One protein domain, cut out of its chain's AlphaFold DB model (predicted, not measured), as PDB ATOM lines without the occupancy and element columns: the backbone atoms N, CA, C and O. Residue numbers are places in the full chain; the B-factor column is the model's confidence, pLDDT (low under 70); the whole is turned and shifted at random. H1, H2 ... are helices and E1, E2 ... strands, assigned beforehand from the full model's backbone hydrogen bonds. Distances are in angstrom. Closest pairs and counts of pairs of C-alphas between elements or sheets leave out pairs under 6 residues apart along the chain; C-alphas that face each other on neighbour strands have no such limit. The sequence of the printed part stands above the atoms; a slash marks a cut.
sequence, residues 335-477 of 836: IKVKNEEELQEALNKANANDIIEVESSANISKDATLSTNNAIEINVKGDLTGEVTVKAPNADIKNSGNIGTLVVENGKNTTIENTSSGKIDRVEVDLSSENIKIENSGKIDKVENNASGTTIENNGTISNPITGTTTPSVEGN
ATOM      1  N   ILE A 335      98.236  77.826  86.033       91.25
ATOM      2  CA  ILE A 335      99.275  76.811  85.877       91.25
ATOM      3  C   ILE A 335     100.403  77.127  86.856       91.25
ATOM      4  O   ILE A 335     101.147  78.091  86.693       91.25
ATOM      5  N   LYS A 336     100.515  76.318  87.909       94.06
ATOM      6  CA  LYS A 336     101.517  76.503  88.964       94.06
ATOM      7  C   LYS A 336     102.809  75.782  88.622       94.06
ATOM      8  O   LYS A 336     102.763  74.611  88.254       94.06
ATOM      9  N   VAL A 337     103.939  76.460  88.804       92.56
ATOM     10  CA  VAL A 337     105.264  75.930  88.467       92.56
ATOM     11  C   VAL A 337     106.254  76.133  89.612       92.56
ATOM     12  O   VAL A 337     106.266  77.175  90.275       92.56
ATOM     13  N   LYS A 338     107.093  75.121  89.854       91.50
ATOM     14  CA  LYS A 338     108.098  75.109  90.937       91.50
ATOM     15  C   LYS A 338     109.535  75.071  90.442       91.50
ATOM     16  O   LYS A 338     110.451  75.376  91.203       91.50
ATOM     17  N   ASN A 339     109.740  74.633  89.206       88.19
ATOM     18  CA  ASN A 339     111.053  74.428  88.614       88.19
ATOM     19  C   ASN A 339     111.050  74.823  87.130       88.19
ATOM     20  O   ASN A 339     110.014  75.145  86.553       88.19
ATOM     21  N   GLU A 340     112.237  74.811  86.537       81.88
ATOM     22  CA  GLU A 340     112.487  75.218  85.152       81.88
ATOM     23  C   GLU A 340     111.733  74.370  84.118       81.88
ATOM     24  O   GLU A 340     111.183  74.924  83.170       81.88
ATOM     25  N   GLU A 341     111.677  73.046  84.296       85.06
ATOM     26  CA  GLU A 341     110.996  72.146  83.353       85.06
ATOM     27  C   GLU A 341     109.486  72.410  83.339       85.06
ATOM     28  O   GLU A 341     108.892  72.550  82.270       85.06
ATOM     29  N   GLU A 342     108.882  72.557  84.523       90.12
ATOM     30  CA  GLU A 342     107.467  72.903  84.678       90.12
ATOM     31  C   GLU A 342     107.153  74.288  84.117       90.12
ATOM     32  O   GLU A 342     106.128  74.455  83.458       90.12
ATOM     33  N   LEU A 343     108.037  75.271  84.338       85.56
ATOM     34  CA  LEU A 343     107.905  76.594  83.738       85.56
ATOM     35  C   LEU A 343     107.893  76.465  82.213       85.56
ATOM     36  O   LEU A 343     106.916  76.855  81.589       85.56
ATOM     37  N   GLN A 344     108.892  75.826  81.603       78.00
ATOM     38  CA  GLN A 344     108.946  75.677  80.147       78.00
ATOM     39  C   GLN A 344     107.744  74.911  79.569       78.00
ATOM     40  O   GLN A 344     107.261  75.243  78.484       78.00
ATOM     41  N   GLU A 345     107.242  73.897  80.274       84.75
ATOM     42  CA  GLU A 345     106.055  73.146  79.862       84.75
ATOM     43  C   GLU A 345     104.773  73.982  79.957       84.75
ATOM     44  O   GLU A 345     103.975  73.966  79.016       84.75
ATOM     45  N   ALA A 346     104.592  74.733  81.048       85.00
ATOM     46  CA  ALA A 346     103.472  75.654  81.225       85.00
ATOM     47  C   ALA A 346     103.449  76.708  80.113       85.00
ATOM     48  O   ALA A 346     102.416  76.923  79.485       85.00
ATOM     49  N   LEU A 347     104.614  77.280  79.800       73.56
ATOM     50  CA  LEU A 347     104.779  78.267  78.734       73.56
ATOM     51  C   LEU A 347     104.371  77.720  77.353       73.56
ATOM     52  O   LEU A 347     103.766  78.437  76.563       73.56
ATOM     53  N   ASN A 348     104.657  76.448  77.063       74.94
ATOM     54  CA  ASN A 348     104.315  75.823  75.779       74.94
ATOM     55  C   ASN A 348     102.829  75.452  75.645       74.94
ATOM     56  O   ASN A 348     102.366  75.185  74.533       74.94
ATOM     57  N   LYS A 349     102.103  75.349  76.764       79.38
ATOM     58  CA  LYS A 349     100.713  74.870  76.799       79.38
ATOM     59  C   LYS A 349      99.694  75.951  77.131       79.38
ATOM     60  O   LYS A 349      98.512  75.699  76.918       79.38
ATOM     61  N   ALA A 350     100.141  77.090  77.652       80.94
ATOM     62  CA  ALA A 350      99.263  78.175  78.057       80.94
ATOM     63  C   ALA A 350      98.399  78.646  76.882       80.94
ATOM     64  O   ALA A 350      98.906  79.000  75.813       80.94
ATOM     65  N   ASN A 351      97.089  78.643  77.093       80.19
ATOM     66  CA  ASN A 351      96.109  79.274  76.225       80.19
ATOM     67  C   ASN A 351      96.020  80.769  76.548       80.19
ATOM     68  O   ASN A 351      96.787  81.306  77.346       80.19
ATOM     69  N   ALA A 352      95.100  81.459  75.886       81.50
ATOM     70  CA  ALA A 352      94.806  82.838  76.221       81.50
ATOM     71  C   ALA A 352      94.165  82.961  77.605       81.50
ATOM     72  O   ALA A 352      93.421  82.088  78.039       81.50
ATOM     73  N   ASN A 353      94.466  84.063  78.281       80.94
ATOM     74  CA  ASN A 353      94.074  84.401  79.644       80.94
ATOM     75  C   ASN A 353      94.603  83.456  80.735       80.94
ATOM     76  O   ASN A 353      94.251  83.650  81.900       80.94
ATOM     77  N   ASP A 354      95.432  82.461  80.402       87.38
ATOM     78  CA  ASP A 354      96.056  81.599  81.403       87.38
ATOM     79  C   ASP A 354      97.040  82.389  82.271       87.38
ATOM     80  O   ASP A 354      97.744  83.298  81.819       87.38
ATOM     81  N   ILE A 355      97.097  81.994  83.542       90.38
ATOM     82  CA  ILE A 355      97.992  82.564  84.543       90.38
ATOM     83  C   ILE A 355      99.081  81.542  84.839       90.38
ATOM     84  O   ILE A 355      98.819  80.487  85.420       90.38
ATOM     85  N   ILE A 356     100.325  81.873  84.515       91.06
ATOM     86  CA  ILE A 356     101.486  81.070  84.894       91.06
ATOM     87  C   ILE A 356     101.986  81.576  86.244       91.06
ATOM     88  O   ILE A 356     102.559  82.659  86.348       91.06
ATOM     89  N   GLU A 357     101.755  80.803  87.302       94.44
ATOM     90  CA  GLU A 357     102.136  81.150  88.671       94.44
ATOM     91  C   GLU A 357     103.438  80.443  89.065       94.44
ATOM     92  O   GLU A 357     103.449  79.251  89.375       94.44
ATOM     93  N   VAL A 358     104.537  81.199  89.116       93.00
ATOM     94  CA  VAL A 358     105.794  80.758  89.730       93.00
ATOM     95  C   VAL A 358     105.613  80.804  91.241       93.00
ATOM     96  O   VAL A 358     105.552  81.879  91.845       93.00
ATOM     97  N   GLU A 359     105.480  79.631  91.858       94.19
ATOM     98  CA  GLU A 359     105.109  79.520  93.266       94.19
ATOM     99  C   GLU A 359     106.173  80.102  94.201       94.19
ATOM    100  O   GLU A 359     107.361  80.121  93.895       94.19
ATOM    101  N   SER A 360     105.770  80.501  95.410       93.56
ATOM    102  CA  SER A 360     106.683  81.067  96.416       93.56
ATOM    103  C   SER A 360     107.810  80.123  96.854       93.56
ATOM    104  O   SER A 360     108.770  80.566  97.473       93.56
ATOM    105  N   SER A 361     107.684  78.817  96.594       91.44
ATOM    106  CA  SER A 361     108.731  77.820  96.853       91.44
ATOM    107  C   SER A 361     109.697  77.613  95.684       91.44
ATOM    108  O   SER A 361     110.631  76.825  95.823       91.44
ATOM    109  N   ALA A 362     109.440  78.224  94.526       91.62
ATOM    110  CA  ALA A 362     110.266  78.065  93.339       91.62
ATOM    111  C   ALA A 362     111.609  78.789  93.503       91.62
ATOM    112  O   ALA A 362     111.670  79.882  94.068       91.62
ATOM    113  N   ASN A 363     112.668  78.173  92.981       89.12
ATOM    114  CA  ASN A 363     113.987  78.779  92.835       89.12
ATOM    115  C   ASN A 363     114.542  78.383  91.464       89.12
ATOM    116  O   ASN A 363     115.021  77.263  91.272       89.12
ATOM    117  N   ILE A 364     114.383  79.281  90.495       85.19
ATOM    118  CA  ILE A 364     114.733  79.074  89.092       85.19
ATOM    119  C   ILE A 364     115.826  80.081  88.739       85.19
ATOM    120  O   ILE A 364     115.586  81.283  88.675       85.19
ATOM    121  N   SER A 365     117.044  79.589  88.523       85.38
ATOM    122  CA  SER A 365     118.224  80.434  88.304       85.38
ATOM    123  C   SER A 365     118.754  80.421  86.870       85.38
ATOM    124  O   SER A 365     119.751  81.083  86.598       85.38
ATOM    125  N   LYS A 366     118.158  79.622  85.977       79.81
ATOM    126  CA  LYS A 366     118.516  79.600  84.555       79.81
ATOM    127  C   LYS A 366     117.722  80.646  83.785       79.81
ATOM    128  O   LYS A 366     116.602  80.974  84.173       79.81
ATOM    129  N   ASP A 367     118.300  81.102  82.682       79.38
ATOM    130  CA  ASP A 367     117.614  81.982  81.747       79.38
ATOM    131  C   ASP A 367     116.435  81.252  81.091       79.38
ATOM    132  O   ASP A 367     116.517  80.060  80.777       79.38
ATOM    133  N   ALA A 368     115.343  81.974  80.869       74.31
ATOM    134  CA  ALA A 368     114.127  81.468  80.256       74.31
ATOM    135  C   ALA A 368     113.616  82.461  79.211       74.31
ATOM    136  O   ALA A 368     113.514  83.658  79.467       74.31
ATOM    137  N   THR A 369     113.231  81.961  78.037       77.44
ATOM    138  CA  THR A 369     112.531  82.759  77.027       77.44
ATOM    139  C   THR A 369     111.103  82.257  76.889       77.44
ATOM    140  O   THR A 369     110.856  81.142  76.429       77.44
ATOM    141  N   LEU A 370     110.153  83.111  77.241       73.62
ATOM    142  CA  LEU A 370     108.740  82.917  76.995       73.62
ATOM    143  C   LEU A 370     108.369  83.546  75.659       73.62
ATOM    144  O   LEU A 370     108.256  84.758  75.558       73.62
ATOM    145  N   SER A 371     108.165  82.731  74.630       77.88
ATOM    146  CA  SER A 371     107.624  83.200  73.352       77.88
ATOM    147  C   SER A 371     106.202  82.697  73.175       77.88
ATOM    148  O   SER A 371     105.991  81.496  73.023       77.88
ATOM    149  N   THR A 372     105.232  83.606  73.166       76.56
ATOM    150  CA  THR A 372     103.839  83.273  72.860       76.56
ATOM    151  C   THR A 372     103.151  84.448  72.184       76.56
ATOM    152  O   THR A 372     103.492  85.600  72.424       76.56
ATOM    153  N   ASN A 373     102.175  84.158  71.327       77.06
ATOM    154  CA  ASN A 373     101.255  85.182  70.832       77.06
ATOM    155  C   ASN A 373      99.990  85.263  71.687       77.06
ATOM    156  O   ASN A 373      99.207  86.189  71.500       77.06
ATOM    157  N   ASN A 374      99.792  84.307  72.600       82.50
ATOM    158  CA  ASN A 374      98.630  84.278  73.468       82.50
ATOM    159  C   ASN A 374      98.736  85.401  74.502       82.50
ATOM    160  O   ASN A 374      99.818  85.668  75.031       82.50
ATOM    161  N   ALA A 375      97.614  86.047  74.793       85.94
ATOM    162  CA  ALA A 375      97.519  86.960  75.913       85.94
ATOM    163  C   ALA A 375      97.562  86.145  77.207       85.94
ATOM    164  O   ALA A 375      96.727  85.271  77.388       85.94
ATOM    165  N   ILE A 376      98.531  86.387  78.085       87.25
ATOM    166  CA  ILE A 376      98.714  85.612  79.322       87.25
ATOM    167  C   ILE A 376      99.099  86.529  80.480       87.25
ATOM    168  O   ILE A 376      99.472  87.685  80.275       87.25
ATOM    169  N   GLU A 377      99.049  86.004  81.697       91.50
ATOM    170  CA  GLU A 377      99.595  86.659  82.885       91.50
ATOM    171  C   GLU A 377     100.680  85.778  83.512       91.50
ATOM    172  O   GLU A 377     100.524  84.564  83.650       91.50
ATOM    173  N   ILE A 378     101.795  86.386  83.911       91.00
ATOM    174  CA  ILE A 378     102.885  85.711  84.616       91.00
ATOM    175  C   ILE A 378     102.946  86.249  86.040       91.00
ATOM    176  O   ILE A 378     103.328  87.396  86.274       91.00
ATOM    177  N   ASN A 379     102.639  85.385  87.001       94.38
ATOM    178  CA  ASN A 379     102.651  85.702  88.420       94.38
ATOM    179  C   ASN A 379     103.898  85.134  89.087       94.38
ATOM    180  O   ASN A 379     103.986  83.936  89.352       94.38
ATOM    181  N   VAL A 380     104.855  86.000  89.414       94.12
ATOM    182  CA  VAL A 380     106.100  85.610  90.083       94.12
ATOM    183  C   VAL A 380     105.978  85.820  91.589       94.12
ATOM    184  O   VAL A 380     105.960  86.951  92.076       94.12
ATOM    185  N   LYS A 381     105.870  84.723  92.349       95.38
ATOM    186  CA  LYS A 381     105.830  84.732  93.825       95.38
ATOM    187  C   LYS A 381     107.115  84.206  94.469       95.38
ATOM    188  O   LYS A 381     107.360  84.512  95.633       95.38
ATOM    189  N   GLY A 382     107.882  83.382  93.754       91.62
ATOM    190  CA  GLY A 382     109.153  82.799  94.203       91.62
ATOM    191  C   GLY A 382     110.387  83.521  93.665       91.62
ATOM    192  O   GLY A 382     110.322  84.697  93.307       91.62
ATOM    193  N   ASP A 383     111.501  82.793  93.598       90.75
ATOM    194  CA  ASP A 383     112.774  83.292  93.079       90.75
ATOM    195  C   ASP A 383     112.969  82.864  91.618       90.75
ATOM    196  O   ASP A 383     113.030  81.674  91.301       90.75
ATOM    197  N   LEU A 384     113.101  83.850  90.734       89.19
ATOM    198  CA  LEU A 384     113.375  83.705  89.309       89.19
ATOM    199  C   LEU A 384     114.603  84.558  88.957       89.19
ATOM    200  O   LEU A 384     114.501  85.661  88.427       89.19
ATOM    201  N   THR A 385     115.787  84.088  89.350       84.75
ATOM    202  CA  THR A 385     117.019  84.897  89.366       84.75
ATOM    203  C   THR A 385     117.805  84.877  88.054       84.75
ATOM    204  O   THR A 385     118.777  85.618  87.938       84.75
ATOM    205  N   GLY A 386     117.432  84.023  87.095       77.88
ATOM    206  CA  GLY A 386     117.962  84.067  85.726       77.88
ATOM    207  C   GLY A 386     117.394  85.239  84.917       77.88
ATOM    208  O   GLY A 386     116.553  85.997  85.405       77.88
ATOM    209  N   GLU A 387     117.847  85.398  83.674       81.38
ATOM    210  CA  GLU A 387     117.216  86.315  82.723       81.38
ATOM    211  C   GLU A 387     115.908  85.724  82.182       81.38
ATOM    212  O   GLU A 387     115.865  84.598  81.697       81.38
ATOM    213  N   VAL A 388     114.827  86.493  82.249       83.44
ATOM    214  CA  VAL A 388     113.494  86.103  81.793       83.44
ATOM    215  C   VAL A 388     113.110  86.993  80.632       83.44
ATOM    216  O   VAL A 388     112.755  88.151  80.829       83.44
ATOM    217  N   THR A 389     113.149  86.460  79.419       83.38
ATOM    218  CA  THR A 389     112.687  87.172  78.227       83.38
ATOM    219  C   THR A 389     111.229  86.840  77.956       83.38
ATOM    220  O   THR A 389     110.913  85.726  77.548       83.38
ATOM    221  N   VAL A 390     110.331  87.801  78.138       85.88
ATOM    222  CA  VAL A 390     108.929  87.724  77.728       85.88
ATOM    223  C   VAL A 390     108.805  88.311  76.329       85.88
ATOM    224  O   VAL A 390     108.821  89.522  76.141       85.88
ATOM    225  N   LYS A 391     108.691  87.427  75.342       82.44
ATOM    226  CA  LYS A 391     108.445  87.731  73.938       82.44
ATOM    227  C   LYS A 391     106.983  87.480  73.597       82.44
ATOM    228  O   LYS A 391     106.634  86.439  73.031       82.44
ATOM    229  N   ALA A 392     106.126  88.417  73.971       78.44
ATOM    230  CA  ALA A 392     104.692  88.272  73.781       78.44
ATOM    231  C   ALA A 392     104.006  89.631  73.629       78.44
ATOM    232  O   ALA A 392     104.268  90.514  74.440       78.44
ATOM    233  N   PRO A 393     103.094  89.792  72.650       75.56
ATOM    234  CA  PRO A 393     102.385  91.047  72.450       75.56
ATOM    235  C   PRO A 393     101.519  91.418  73.647       75.56
ATOM    236  O   PRO A 393     101.493  92.580  74.001       75.56
ATOM    237  N   ASN A 394     100.864  90.469  74.317       79.62
ATOM    238  CA  ASN A 394      99.883  90.788  75.359       79.62
ATOM    239  C   ASN A 394     100.115  89.988  76.653       79.62
ATOM    240  O   ASN A 394      99.182  89.380  77.172       79.62
ATOM    241  N   ALA A 395     101.345  89.967  77.174       87.00
ATOM    242  CA  ALA A 395     101.666  89.255  78.415       87.00
ATOM    243  C   ALA A 395     101.867  90.219  79.588       87.00
ATOM    244  O   ALA A 395     102.860  90.937  79.605       87.00
ATOM    245  N   ASP A 396     100.976  90.208  80.580       91.62
ATOM    246  CA  ASP A 396     101.210  90.971  81.814       91.62
ATOM    247  C   ASP A 396     102.125  90.203  82.764       91.62
ATOM    248  O   ASP A 396     102.101  88.974  82.835       91.62
ATOM    249  N   ILE A 397     102.932  90.942  83.519       93.94
ATOM    250  CA  ILE A 397     103.842  90.393  84.516       93.94
ATOM    251  C   ILE A 397     103.512  91.012  85.865       93.94
ATOM    252  O   ILE A 397     103.617  92.224  86.034       93.94
ATOM    253  N   LYS A 398     103.195  90.177  86.851       96.12
ATOM    254  CA  LYS A 398     103.003  90.591  88.240       96.12
ATOM    255  C   LYS A 398     104.061  89.945  89.120       96.12
ATOM    256  O   LYS A 398     104.094  88.728  89.309       96.12
ATOM    257  N   ASN A 399     104.918  90.765  89.711       96.69
ATOM    258  CA  ASN A 399     105.978  90.320  90.597       96.69
ATOM    259  C   ASN A 399     105.672  90.629  92.066       96.69
ATOM    260  O   ASN A 399     105.394  91.762  92.461       96.69
ATOM    261  N   SER A 400     105.799  89.604  92.899       96.56
ATOM    262  CA  SER A 400     105.771  89.682  94.363       96.56
ATOM    263  C   SER A 400     106.924  88.931  95.034       96.56
ATOM    264  O   SER A 400     107.045  89.015  96.258       96.56
ATOM    265  N   GLY A 401     107.754  88.242  94.243       94.81
ATOM    266  CA  GLY A 401     108.972  87.555  94.659       94.81
ATOM    267  C   GLY A 401     110.228  88.279  94.169       94.81
ATOM    268  O   GLY A 401     110.293  89.511  94.188       94.81
ATOM    269  N   ASN A 402     111.232  87.519  93.729       94.44
ATOM    270  CA  ASN A 402     112.497  88.061  93.235       94.44
ATOM    271  C   ASN A 402     112.696  87.700  91.761       94.44
ATOM    272  O   ASN A 402     112.703  86.523  91.415       94.44
ATOM    273  N   ILE A 403     112.923  88.701  90.914       94.19
ATOM    274  CA  ILE A 403     113.335  88.522  89.521       94.19
ATOM    275  C   ILE A 403     114.759  89.059  89.357       94.19
ATOM    276  O   ILE A 403     115.069  90.142  89.850       94.19
ATOM    277  N   GLY A 404     115.622  88.313  88.667       92.81
ATOM    278  CA  GLY A 404     116.929  88.799  88.227       92.81
ATOM    279  C   GLY A 404     116.754  89.844  87.126       92.81
ATOM    280  O   GLY A 404     116.469  91.013  87.392       92.81
ATOM    281  N   THR A 405     116.862  89.415  85.872       91.38
ATOM    282  CA  THR A 405     116.584  90.280  84.717       91.38
ATOM    283  C   THR A 405     115.230  89.920  84.115       91.38
ATOM    284  O   THR A 405     114.983  88.758  83.821       91.38
ATOM    285  N   LEU A 406     114.366  90.905  83.887       94.69
ATOM    286  CA  LEU A 406     113.145  90.794  83.094       94.69
ATOM    287  C   LEU A 406     113.343  91.551  81.782       94.69
ATOM    288  O   LEU A 406     113.473  92.771  81.805       94.69
ATOM    289  N   VAL A 407     113.344  90.853  80.653       90.12
ATOM    290  CA  VAL A 407     113.389  91.445  79.311       90.12
ATOM    291  C   VAL A 407     111.997  91.344  78.689       90.12
ATOM    292  O   VAL A 407     111.430  90.258  78.649       90.12
ATOM    293  N   VAL A 408     111.442  92.445  78.188       93.06
ATOM    294  CA  VAL A 408     110.176  92.460  77.440       93.06
ATOM    295  C   VAL A 408     110.455  92.767  75.973       93.06
ATOM    296  O   VAL A 408     110.823  93.891  75.621       93.06
ATOM    297  N   GLU A 409     110.255  91.764  75.122       85.38
ATOM    298  CA  GLU A 409     110.364  91.842  73.663       85.38
ATOM    299  C   GLU A 409     108.983  91.763  73.013       85.38
ATOM    300  O   GLU A 409     108.141  90.956  73.409       85.38
ATOM    301  N   ASN A 410     108.762  92.548  71.957       76.56
ATOM    302  CA  ASN A 410     107.504  92.570  71.208       76.56
ATOM    303  C   ASN A 410     106.261  92.773  72.101       76.56
ATOM    304  O   ASN A 410     105.175  92.352  71.720       76.56
ATOM    305  N   GLY A 411     106.416  93.381  73.280       85.12
ATOM    306  CA  GLY A 411     105.322  93.668  74.202       85.12
ATOM    307  C   GLY A 411     104.488  94.836  73.700       85.12
ATOM    308  O   GLY A 411     105.035  95.843  73.263       85.12
ATOM    309  N   LYS A 412     103.164  94.720  73.764       82.75
ATOM    310  CA  LYS A 412     102.208  95.730  73.306       82.75
ATOM    311  C   LYS A 412     101.134  95.949  74.359       82.75
ATOM    312  O   LYS A 412     100.375  95.043  74.672       82.75
ATOM    313  N   ASN A 413     101.061  97.148  74.931       81.31
ATOM    314  CA  ASN A 413     100.145  97.425  76.054       81.31
ATOM    315  C   ASN A 413     100.333  96.449  77.234       81.31
ATOM    316  O   ASN A 413      99.385  96.085  77.929       81.31
ATOM    317  N   THR A 414     101.564  95.978  77.418       88.31
ATOM    318  CA  THR A 414     101.943  95.045  78.477       88.31
ATOM    319  C   THR A 414     102.164  95.806  79.777       88.31
ATOM    320  O   THR A 414     102.849  96.835  79.788       88.31
ATOM    321  N   THR A 415     101.615  95.280  80.872       93.88
ATOM    322  CA  THR A 415     101.820  95.822  82.218       93.88
ATOM    323  C   THR A 415     102.814  94.971  83.000       93.88
ATOM    324  O   THR A 415     102.670  93.755  83.101       93.88
ATOM    325  N   ILE A 416     103.817  95.624  83.582       96.94
ATOM    326  CA  ILE A 416     104.754  95.059  84.549       96.94
ATOM    327  C   ILE A 416     104.411  95.647  85.919       96.94
ATOM    328  O   ILE A 416     104.794  96.773  86.232       96.94
ATOM    329  N   GLU A 417     103.696  94.892  86.744       98.06
ATOM    330  CA  GLU A 417     103.366  95.260  88.118       98.06
ATOM    331  C   GLU A 417     104.394  94.653  89.082       98.06
ATOM    332  O   GLU A 417     104.414  93.448  89.327       98.06
ATOM    333  N   ASN A 418     105.241  95.482  89.684       98.00
ATOM    334  CA  ASN A 418     106.123  95.079  90.774       98.00
ATOM    335  C   ASN A 418     105.514  95.503  92.116       98.00
ATOM    336  O   ASN A 418     105.583  96.670  92.513       98.00
ATOM    337  N   THR A 419     104.910  94.553  92.825       97.62
ATOM    338  CA  THR A 419     104.238  94.798  94.110       97.62
ATOM    339  C   THR A 419     105.229  95.209  95.206       97.62
ATOM    340  O   THR A 419     106.439  95.078  95.053       97.62
ATOM    341  N   SER A 420     104.739  95.672  96.361       96.38
ATOM    342  CA  SER A 420     105.593  96.159  97.458       96.38
ATOM    343  C   SER A 420     106.578  95.130  98.032       96.38
ATOM    344  O   SER A 420     107.570  95.526  98.638       96.38
ATOM    345  N   SER A 421     106.310  93.827  97.885       94.50
ATOM    346  CA  SER A 421     107.248  92.760  98.274       94.50
ATOM    347  C   SER A 421     108.198  92.354  97.147       94.50
ATOM    348  O   SER A 421     109.173  91.656  97.409       94.50
ATOM    349  N   GLY A 422     107.910  92.773  95.915       96.94
ATOM    350  CA  GLY A 422     108.642  92.384  94.725       96.94
ATOM    351  C   GLY A 422     109.994  93.085  94.601       96.94
ATOM    352  O   GLY A 422     110.126  94.299  94.816       96.94
ATOM    353  N   LYS A 423     111.001  92.308  94.206       96.88
ATOM    354  CA  LYS A 423     112.320  92.790  93.799       96.88
ATOM    355  C   LYS A 423     112.591  92.396  92.354       96.88
ATOM    356  O   LYS A 423     112.368  91.245  91.993       96.88
ATOM    357  N   ILE A 424     113.097  93.330  91.556       97.25
ATOM    358  CA  ILE A 424     113.606  93.063  90.206       97.25
ATOM    359  C   ILE A 424     115.007  93.666  90.093       97.25
ATOM    360  O   ILE A 424     115.177  94.852  90.382       97.25
ATOM    361  N   ASP A 425     116.016  92.894  89.687       94.38
ATOM    362  CA  ASP A 425     117.377  93.429  89.551       94.38
ATOM    363  C   ASP A 425     117.495  94.317  88.298       94.38
ATOM    364  O   ASP A 425     118.021  95.433  88.354       94.38
ATOM    365  N   ARG A 426     116.942  93.876  87.164       94.19
ATOM    366  CA  ARG A 426     116.890  94.663  85.924       94.19
ATOM    367  C   ARG A 426     115.578  94.447  85.182       94.19
ATOM    368  O   ARG A 426     115.174  93.313  84.980       94.19
ATOM    369  N   VAL A 427     114.955  95.526  84.720       97.12
ATOM    370  CA  VAL A 427     113.923  95.489  83.672       97.12
ATOM    371  C   VAL A 427     114.538  96.040  82.389       97.12
ATOM    372  O   VAL A 427     115.041  97.159  82.401       97.12
ATOM    373  N   GLU A 428     114.510  95.284  81.297       92.44
ATOM    374  CA  GLU A 428     114.844  95.739  79.947       92.44
ATOM    375  C   GLU A 428     113.583  95.706  79.086       92.44
ATOM    376  O   GLU A 428     112.935  94.674  78.953       92.44
ATOM    377  N   VAL A 429     113.232  96.836  78.486       91.38
ATOM    378  CA  VAL A 429     112.163  96.923  77.496       91.38
ATOM    379  C   VAL A 429     112.812  97.094  76.130       91.38
ATOM    380  O   VAL A 429     113.429  98.127  75.862       91.38
ATOM    381  N   ASP A 430     112.717  96.074  75.282       86.44
ATOM    382  CA  ASP A 430     113.341  96.062  73.960       86.44
ATOM    383  C   ASP A 430     112.654  97.034  72.983       86.44
ATOM    384  O   ASP A 430     111.476  97.357  73.124       86.44
ATOM    385  N   LEU A 431     113.385  97.475  71.954       77.75
ATOM    386  CA  LEU A 431     112.890  98.402  70.927       77.75
ATOM    387  C   LEU A 431     111.687  97.877  70.133       77.75
ATOM    388  O   LEU A 431     110.984  98.661  69.502       77.75
ATOM    389  N   SER A 432     111.481  96.557  70.113       74.94
ATOM    390  CA  SER A 432     110.340  95.922  69.447       74.94
ATOM    391  C   SER A 432     109.022  96.081  70.209       74.94
ATOM    392  O   SER A 432     107.970  95.753  69.664       74.94
ATOM    393  N   SER A 433     109.076  96.562  71.451       84.25
ATOM    394  CA  SER A 433     107.917  96.762  72.316       84.25
ATOM    395  C   SER A 433     107.324  98.173  72.170       84.25
ATOM    396  O   SER A 433     108.006  99.120  71.778       84.25
ATOM    397  N   GLU A 434     106.045  98.335  72.513       82.06
ATOM    398  CA  GLU A 434     105.311  99.601  72.448       82.06
ATOM    399  C   GLU A 434     104.283  99.710  73.590       82.06
ATOM    400  O   GLU A 434     103.630  98.731  73.960       82.06
ATOM    401  N   ASN A 435     104.103 100.918  74.134       83.38
ATOM    402  CA  ASN A 435     103.087 101.225  75.156       83.38
ATOM    403  C   ASN A 435     103.198 100.351  76.419       83.38
ATOM    404  O   ASN A 435     102.202  99.848  76.936       83.38
ATOM    405  N   ILE A 436     104.417 100.148  76.914       93.44
ATOM    406  CA  ILE A 436     104.662  99.358  78.123       93.44
ATOM    407  C   ILE A 436     104.332 100.179  79.369       93.44
ATOM    408  O   ILE A 436     104.757 101.328  79.494       93.44
ATOM    409  N   LYS A 437     103.606  99.592  80.318       95.62
ATOM    410  CA  LYS A 437     103.332 100.209  81.617       95.62
ATOM    411  C   LYS A 437     104.130  99.501  82.704       95.62
ATOM    412  O   LYS A 437     104.008  98.294  82.860       95.62
ATOM    413  N   ILE A 438     104.930 100.236  83.469       97.62
ATOM    414  CA  ILE A 438     105.645  99.706  84.636       97.62
ATOM    415  C   ILE A 438     105.038 100.321  85.895       97.62
ATOM    416  O   ILE A 438     105.223 101.506  86.165       97.62
ATOM    417  N   GLU A 439     104.340  99.516  86.685       98.25
ATOM    418  CA  GLU A 439     103.777  99.908  87.975       98.25
ATOM    419  C   GLU A 439     104.676  99.374  89.089       98.25
ATOM    420  O   GLU A 439     104.652  98.191  89.424       98.25
ATOM    421  N   ASN A 440     105.506 100.233  89.678       97.81
ATOM    422  CA  ASN A 440     106.447  99.818  90.711       97.81
ATOM    423  C   ASN A 440     106.018 100.323  92.085       97.81
ATOM    424  O   ASN A 440     106.086 101.517  92.354       97.81
ATOM    425  N   SER A 441     105.667  99.410  92.984       97.50
ATOM    426  CA  SER A 441     105.501  99.662  94.424       97.50
ATOM    427  C   SER A 441     106.607  99.023  95.272       97.50
ATOM    428  O   SER A 441     106.730  99.342  96.454       97.50
ATOM    429  N   GLY A 442     107.396  98.115  94.691       96.50
ATOM    430  CA  GLY A 442     108.503  97.416  95.341       96.50
ATOM    431  C   GLY A 442     109.867  98.032  95.041       96.50
ATOM    432  O   GLY A 442     110.045  99.255  95.028       96.50
ATOM    433  N   LYS A 443     110.856  97.165  94.815       96.44
ATOM    434  CA  LYS A 443     112.221  97.557  94.465       96.44
ATOM    435  C   LYS A 443     112.582  97.086  93.057       96.44
ATOM    436  O   LYS A 443     112.544  95.892  92.784       96.44
ATOM    437  N   ILE A 444     113.012  98.008  92.203       97.50
ATOM    438  CA  ILE A 444     113.668  97.705  90.929       97.50
ATOM    439  C   ILE A 444     115.078  98.299  90.981       97.50
ATOM    440  O   ILE A 444     115.233  99.473  91.308       97.50
ATOM    441  N   ASP A 445     116.123  97.521  90.706       89.50
ATOM    442  CA  ASP A 445     117.488  98.052  90.756       89.50
ATOM    443  C   ASP A 445     117.833  98.862  89.493       89.50
ATOM    444  O   ASP A 445     118.287 100.003  89.617       89.50
ATOM    445  N   LYS A 446     117.568  98.347  88.286       88.50
ATOM    446  CA  LYS A 446     117.793  99.060  87.013       88.50
ATOM    447  C   LYS A 446     116.586  98.939  86.077       88.50
ATOM    448  O   LYS A 446     115.983  97.876  85.985       88.50
ATOM    449  N   VAL A 447     116.278 100.008  85.344       91.38
ATOM    450  CA  VAL A 447     115.359  99.975  84.195       91.38
ATOM    451  C   VAL A 447     116.110 100.464  82.960       91.38
ATOM    452  O   VAL A 447     116.700 101.541  82.986       91.38
ATOM    453  N   GLU A 448     116.078  99.682  81.889       85.38
ATOM    454  CA  GLU A 448     116.562 100.031  80.558       85.38
ATOM    455  C   GLU A 448     115.375 100.047  79.589       85.38
ATOM    456  O   GLU A 448     114.731  99.024  79.388       85.38
ATOM    457  N   ASN A 449     115.056 101.201  79.007       85.94
ATOM    458  CA  ASN A 449     113.935 101.357  78.088       85.94
ATOM    459  C   ASN A 449     114.411 101.736  76.683       85.94
ATOM    460  O   ASN A 449     114.982 102.805  76.473       85.94
ATOM    461  N   ASN A 450     114.132 100.864  75.720       75.69
ATOM    462  CA  ASN A 450     114.405 101.087  74.302       75.69
ATOM    463  C   ASN A 450     113.117 101.251  73.466       75.69
ATOM    464  O   ASN A 450     113.188 101.581  72.283       75.69
ATOM    465  N   ALA A 451     111.946 101.041  74.082       75.69
ATOM    466  CA  ALA A 451     110.624 101.133  73.462       75.69
ATOM    467  C   ALA A 451     110.024 102.543  73.506       75.69
ATOM    468  O   ALA A 451     110.253 103.326  74.438       75.69
ATOM    469  N   SER A 452     109.192 102.860  72.515       78.31
ATOM    470  CA  SER A 452     108.341 104.050  72.536       78.31
ATOM    471  C   SER A 452     107.082 103.832  73.377       78.31
ATOM    472  O   SER A 452     106.547 102.729  73.459       78.31
ATOM    473  N   GLY A 453     106.572 104.909  73.977       76.62
ATOM    474  CA  GLY A 453     105.303 104.873  74.712       76.62
ATOM    475  C   GLY A 453     105.382 104.233  76.099       76.62
ATOM    476  O   GLY A 453     104.351 104.075  76.745       76.62
ATOM    477  N   THR A 454     106.578 103.887  76.585       89.94
ATOM    478  CA  THR A 454     106.738 103.346  77.938       89.94
ATOM    479  C   THR A 454     106.394 104.396  78.999       89.94
ATOM    480  O   THR A 454     106.885 105.530  78.970       89.94
ATOM    481  N   THR A 455     105.570 103.998  79.963       93.38
ATOM    482  CA  THR A 455     105.166 104.797  81.124       93.38
ATOM    483  C   THR A 455     105.534 104.065  82.408       93.38
ATOM    484  O   THR A 455     105.466 102.838  82.476       93.38
ATOM    485  N   ILE A 456     105.958 104.809  83.425       96.19
ATOM    486  CA  ILE A 456     106.356 104.259  84.718       96.19
ATOM    487  C   ILE A 456     105.617 104.997  85.827       96.19
ATOM    488  O   ILE A 456     105.836 106.187  86.040       96.19
ATOM    489  N   GLU A 457     104.796 104.272  86.576       95.81
ATOM    490  CA  GLU A 457     104.202 104.721  87.832       95.81
ATOM    491  C   GLU A 457     105.050 104.177  88.989       95.81
ATOM    492  O   GLU A 457     104.938 103.016  89.385       95.81
ATOM    493  N   ASN A 458     105.955 104.999  89.519       95.69
ATOM    494  CA  ASN A 458     106.925 104.577  90.524       95.69
ATOM    495  C   ASN A 458     106.533 105.030  91.939       95.69
ATOM    496  O   ASN A 458     106.969 106.072  92.419       95.69
ATOM    497  N   ASN A 459     105.766 104.213  92.650       92.25
ATOM    498  CA  ASN A 459     105.470 104.389  94.077       92.25
ATOM    499  C   ASN A 459     106.514 103.727  95.002       92.25
ATOM    500  O   ASN A 459     106.554 104.012  96.199       92.25
ATOM    501  N   GLY A 460     107.360 102.857  94.450       91.75
ATOM    502  CA  GLY A 460     108.448 102.155  95.124       91.75
ATOM    503  C   GLY A 460     109.809 102.826  94.927       91.75
ATOM    504  O   GLY A 460     109.927 104.052  94.882       91.75
ATOM    505  N   THR A 461     110.863 102.013  94.825       91.44
ATOM    506  CA  THR A 461     112.233 102.472  94.543       91.44
ATOM    507  C   THR A 461     112.707 101.949  93.195       91.44
ATOM    508  O   THR A 461     112.627 100.746  92.947       91.44
ATOM    509  N   ILE A 462     113.254 102.844  92.367       91.25
ATOM    510  CA  ILE A 462     114.109 102.489  91.231       91.25
ATOM    511  C   ILE A 462     115.520 102.975  91.578       91.25
ATOM    512  O   ILE A 462     115.752 104.185  91.640       91.25
ATOM    513  N   SER A 463     116.425 102.045  91.902       82.56
ATOM    514  CA  SER A 463     117.705 102.356  92.561       82.56
ATOM    515  C   SER A 463     118.642 103.192  91.687       82.56
ATOM    516  O   SER A 463     119.337 104.062  92.206       82.56
ATOM    517  N   ASN A 464     118.650 102.945  90.376       77.81
ATOM    518  CA  ASN A 464     119.506 103.628  89.407       77.81
ATOM    519  C   ASN A 464     118.685 104.519  88.459       77.81
ATOM    520  O   ASN A 464     117.480 104.303  88.302       77.81
ATOM    521  N   PRO A 465     119.299 105.520  87.805       80.00
ATOM    522  CA  PRO A 465     118.651 106.220  86.703       80.00
ATOM    523  C   PRO A 465     118.219 105.252  85.597       80.00
ATOM    524  O   PRO A 465     118.842 104.210  85.383       80.00
ATOM    525  N   ILE A 466     117.151 105.613  84.891       78.81
ATOM    526  CA  ILE A 466     116.669 104.843  83.745       78.81
ATOM    527  C   ILE A 466     117.639 105.041  82.577       78.81
ATOM    528  O   ILE A 466     118.022 106.173  82.280       78.81
ATOM    529  N   THR A 467     118.011 103.947  81.918       75.56
ATOM    530  CA  THR A 467     118.895 103.920  80.742       75.56
ATOM    531  C   THR A 467     118.118 103.463  79.499       75.56
ATOM    532  O   THR A 467     116.923 103.198  79.593       75.56
ATOM    533  N   GLY A 468     118.769 103.340  78.339       65.00
ATOM    534  CA  GLY A 468     118.154 102.862  77.088       65.00
ATOM    535  C   GLY A 468     118.031 103.947  76.009       65.00
ATOM    536  O   GLY A 468     118.457 105.084  76.211       65.00
ATOM    537  N   THR A 469     117.546 103.588  74.821       54.97
ATOM    538  CA  THR A 469     117.487 104.492  73.655       54.97
ATOM    539  C   THR A 469     116.321 105.479  73.695       54.97
ATOM    540  O   THR A 469     116.341 106.463  72.953       54.97
ATOM    541  N   THR A 470     115.319 105.253  74.548       60.75
ATOM    542  CA  THR A 470     114.107 106.075  74.645       60.75
ATOM    543  C   THR A 470     113.788 106.405  76.102       60.75
ATOM    544  O   THR A 470     113.724 105.538  76.971       60.75
ATOM    545  N   THR A 471     113.543 107.680  76.401       76.88
ATOM    546  CA  THR A 471     113.167 108.101  77.757       76.88
ATOM    547  C   THR A 471     111.675 107.833  78.007       76.88
ATOM    548  O   THR A 471     110.849 108.371  77.266       76.88
ATOM    549  N   PRO A 472     111.297 107.040  79.029       82.50
ATOM    550  CA  PRO A 472     109.895 106.830  79.372       82.50
ATOM    551  C   PRO A 472     109.314 108.026  80.137       82.50
ATOM    552  O   PRO A 472     110.044 108.792  80.772       82.50
ATOM    553  N   SER A 473     107.987 108.145  80.143       81.88
ATOM    554  CA  SER A 473     107.306 109.027  81.100       81.88
ATOM    555  C   SER A 473     107.379 108.409  82.496       81.88
ATOM    556  O   SER A 473     107.138 107.212  82.636       81.88
ATOM    557  N   VAL A 474     107.685 109.205  83.522       88.88
ATOM    558  CA  VAL A 474     107.776 108.730  84.910       88.88
ATOM    559  C   VAL A 474     106.926 109.598  85.827       88.88
ATOM    560  O   VAL A 474     107.124 110.810  85.910       88.88
ATOM    561  N   GLU A 475     106.031 108.953  86.564       84.44
ATOM    562  CA  GLU A 475     105.249 109.531  87.651       84.44
ATOM    563  C   GLU A 475     105.680 108.924  88.997       84.44
ATOM    564  O   GLU A 475     106.116 107.776  89.070       84.44
ATOM    565  N   GLY A 476     105.572 109.695  90.084       87.94
ATOM    566  CA  GLY A 476     105.951 109.252  91.431       87.94
ATOM    567  C   GLY A 476     107.416 109.526  91.805       87.94
ATOM    568  O   GLY A 476     107.972 110.583  91.497       87.94
ATOM    569  N   ASN A 477     108.029 108.600  92.541       76.19
ATOM    570  CA  ASN A 477     109.394 108.703  93.055       76.19
ATOM    571  C   ASN A 477     110.415 108.757  91.909       76.19
ATOM    572  O   ASN A 477     110.346 107.985  90.951       76.19
TER     573      ASN A 477
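Overview. This is residues 335 to 477 of the 836 residues of the protein "Cell wall-binding repeat-containing protein" of Peptoclostridium sp. AF21-18 (UniProt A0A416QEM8). What shape does the printed part make? It is a chain wound in stacked turns, a solenoid: a long parallel sheet of eight strands, E1 E2 E4 E6 E8 E10 E12 E13, makes one wall, and a shorter parallel sheet of five, E3 E5 E7 E9 E11, makes the wall facing part of it. H1 covers E1 and E2 at one end of the stack, and the unnamed residues 459 to 472 make much of the turn at the other end. What are its parts and size? The 143 printed residues hold one named helix and thirteen named strands, in the order E1, H1, then E2 to E13; the class is mostly strand. The whole is compact, with a radius of gyration of the C-alphas of 13.7 A and spans of 36 by 28 by 22 A.

Along the chain. Where does the first turn lie? E1 is residues 335 to 337, beginning at C-alpha 335 (99.275, 76.811, 85.877); H1 is 340 to 349, 14.4 A long, and E2 is 355 to 358. Where are the next strands? E3 is 368 to 371, E4 376 to 380, E5 383 to 391 at 20.1 A, E6 395 to 399, E7 402 to 409 at 20.0 A, and E8 415 to 418. Where do the last strands lie? E9 is 423 to 429, E10 437 to 440, E11 443 to 449 at 16.9 A, E12 455 to 458, and E13 473 to 476, ending at C-alpha 476 (105.951, 109.252, 91.431).

Arrangement. How does H1 stand to the sheets? E1, H1, E2 form a strand-helix-strand unit, two parallel neighbour strands with a helix between, its crossover right-handed. H1 lies over E1 and E2 at a height over the sheet of 8.7 A, along the strands, making two layers, a helix on one face of a sheet; its C-alpha Leu 347 is 6.4 A from that of Leu 370 in E3, their closest pair. Every O i to N i+4 pair in H1 is within hydrogen-bond range. How do the two sheets stand? They form a sandwich, two sheets face to face, 9.5 A centre to centre where they face each other. Which backbone atoms pair? N 335 and O 355 of E1 and E2 are 2.8 A apart, N 384 and O 402 of E5 and E7 2.8 A, and N 456 and O 473 of E12 and E13 2.8 A, all within hydrogen-bond range.

Size, cuts and confidence. How far does it reach? The two C-alphas farthest apart, those of Lys 349 and Asn 477, are 38.5 A from each other. Is any link long or cut? The printed part has no cut, and E12 to E13 is a long link of 14 residues. Where is confidence low? Residues 468 to 470 are under 70; the mean pLDDT of the printed part is 87.1.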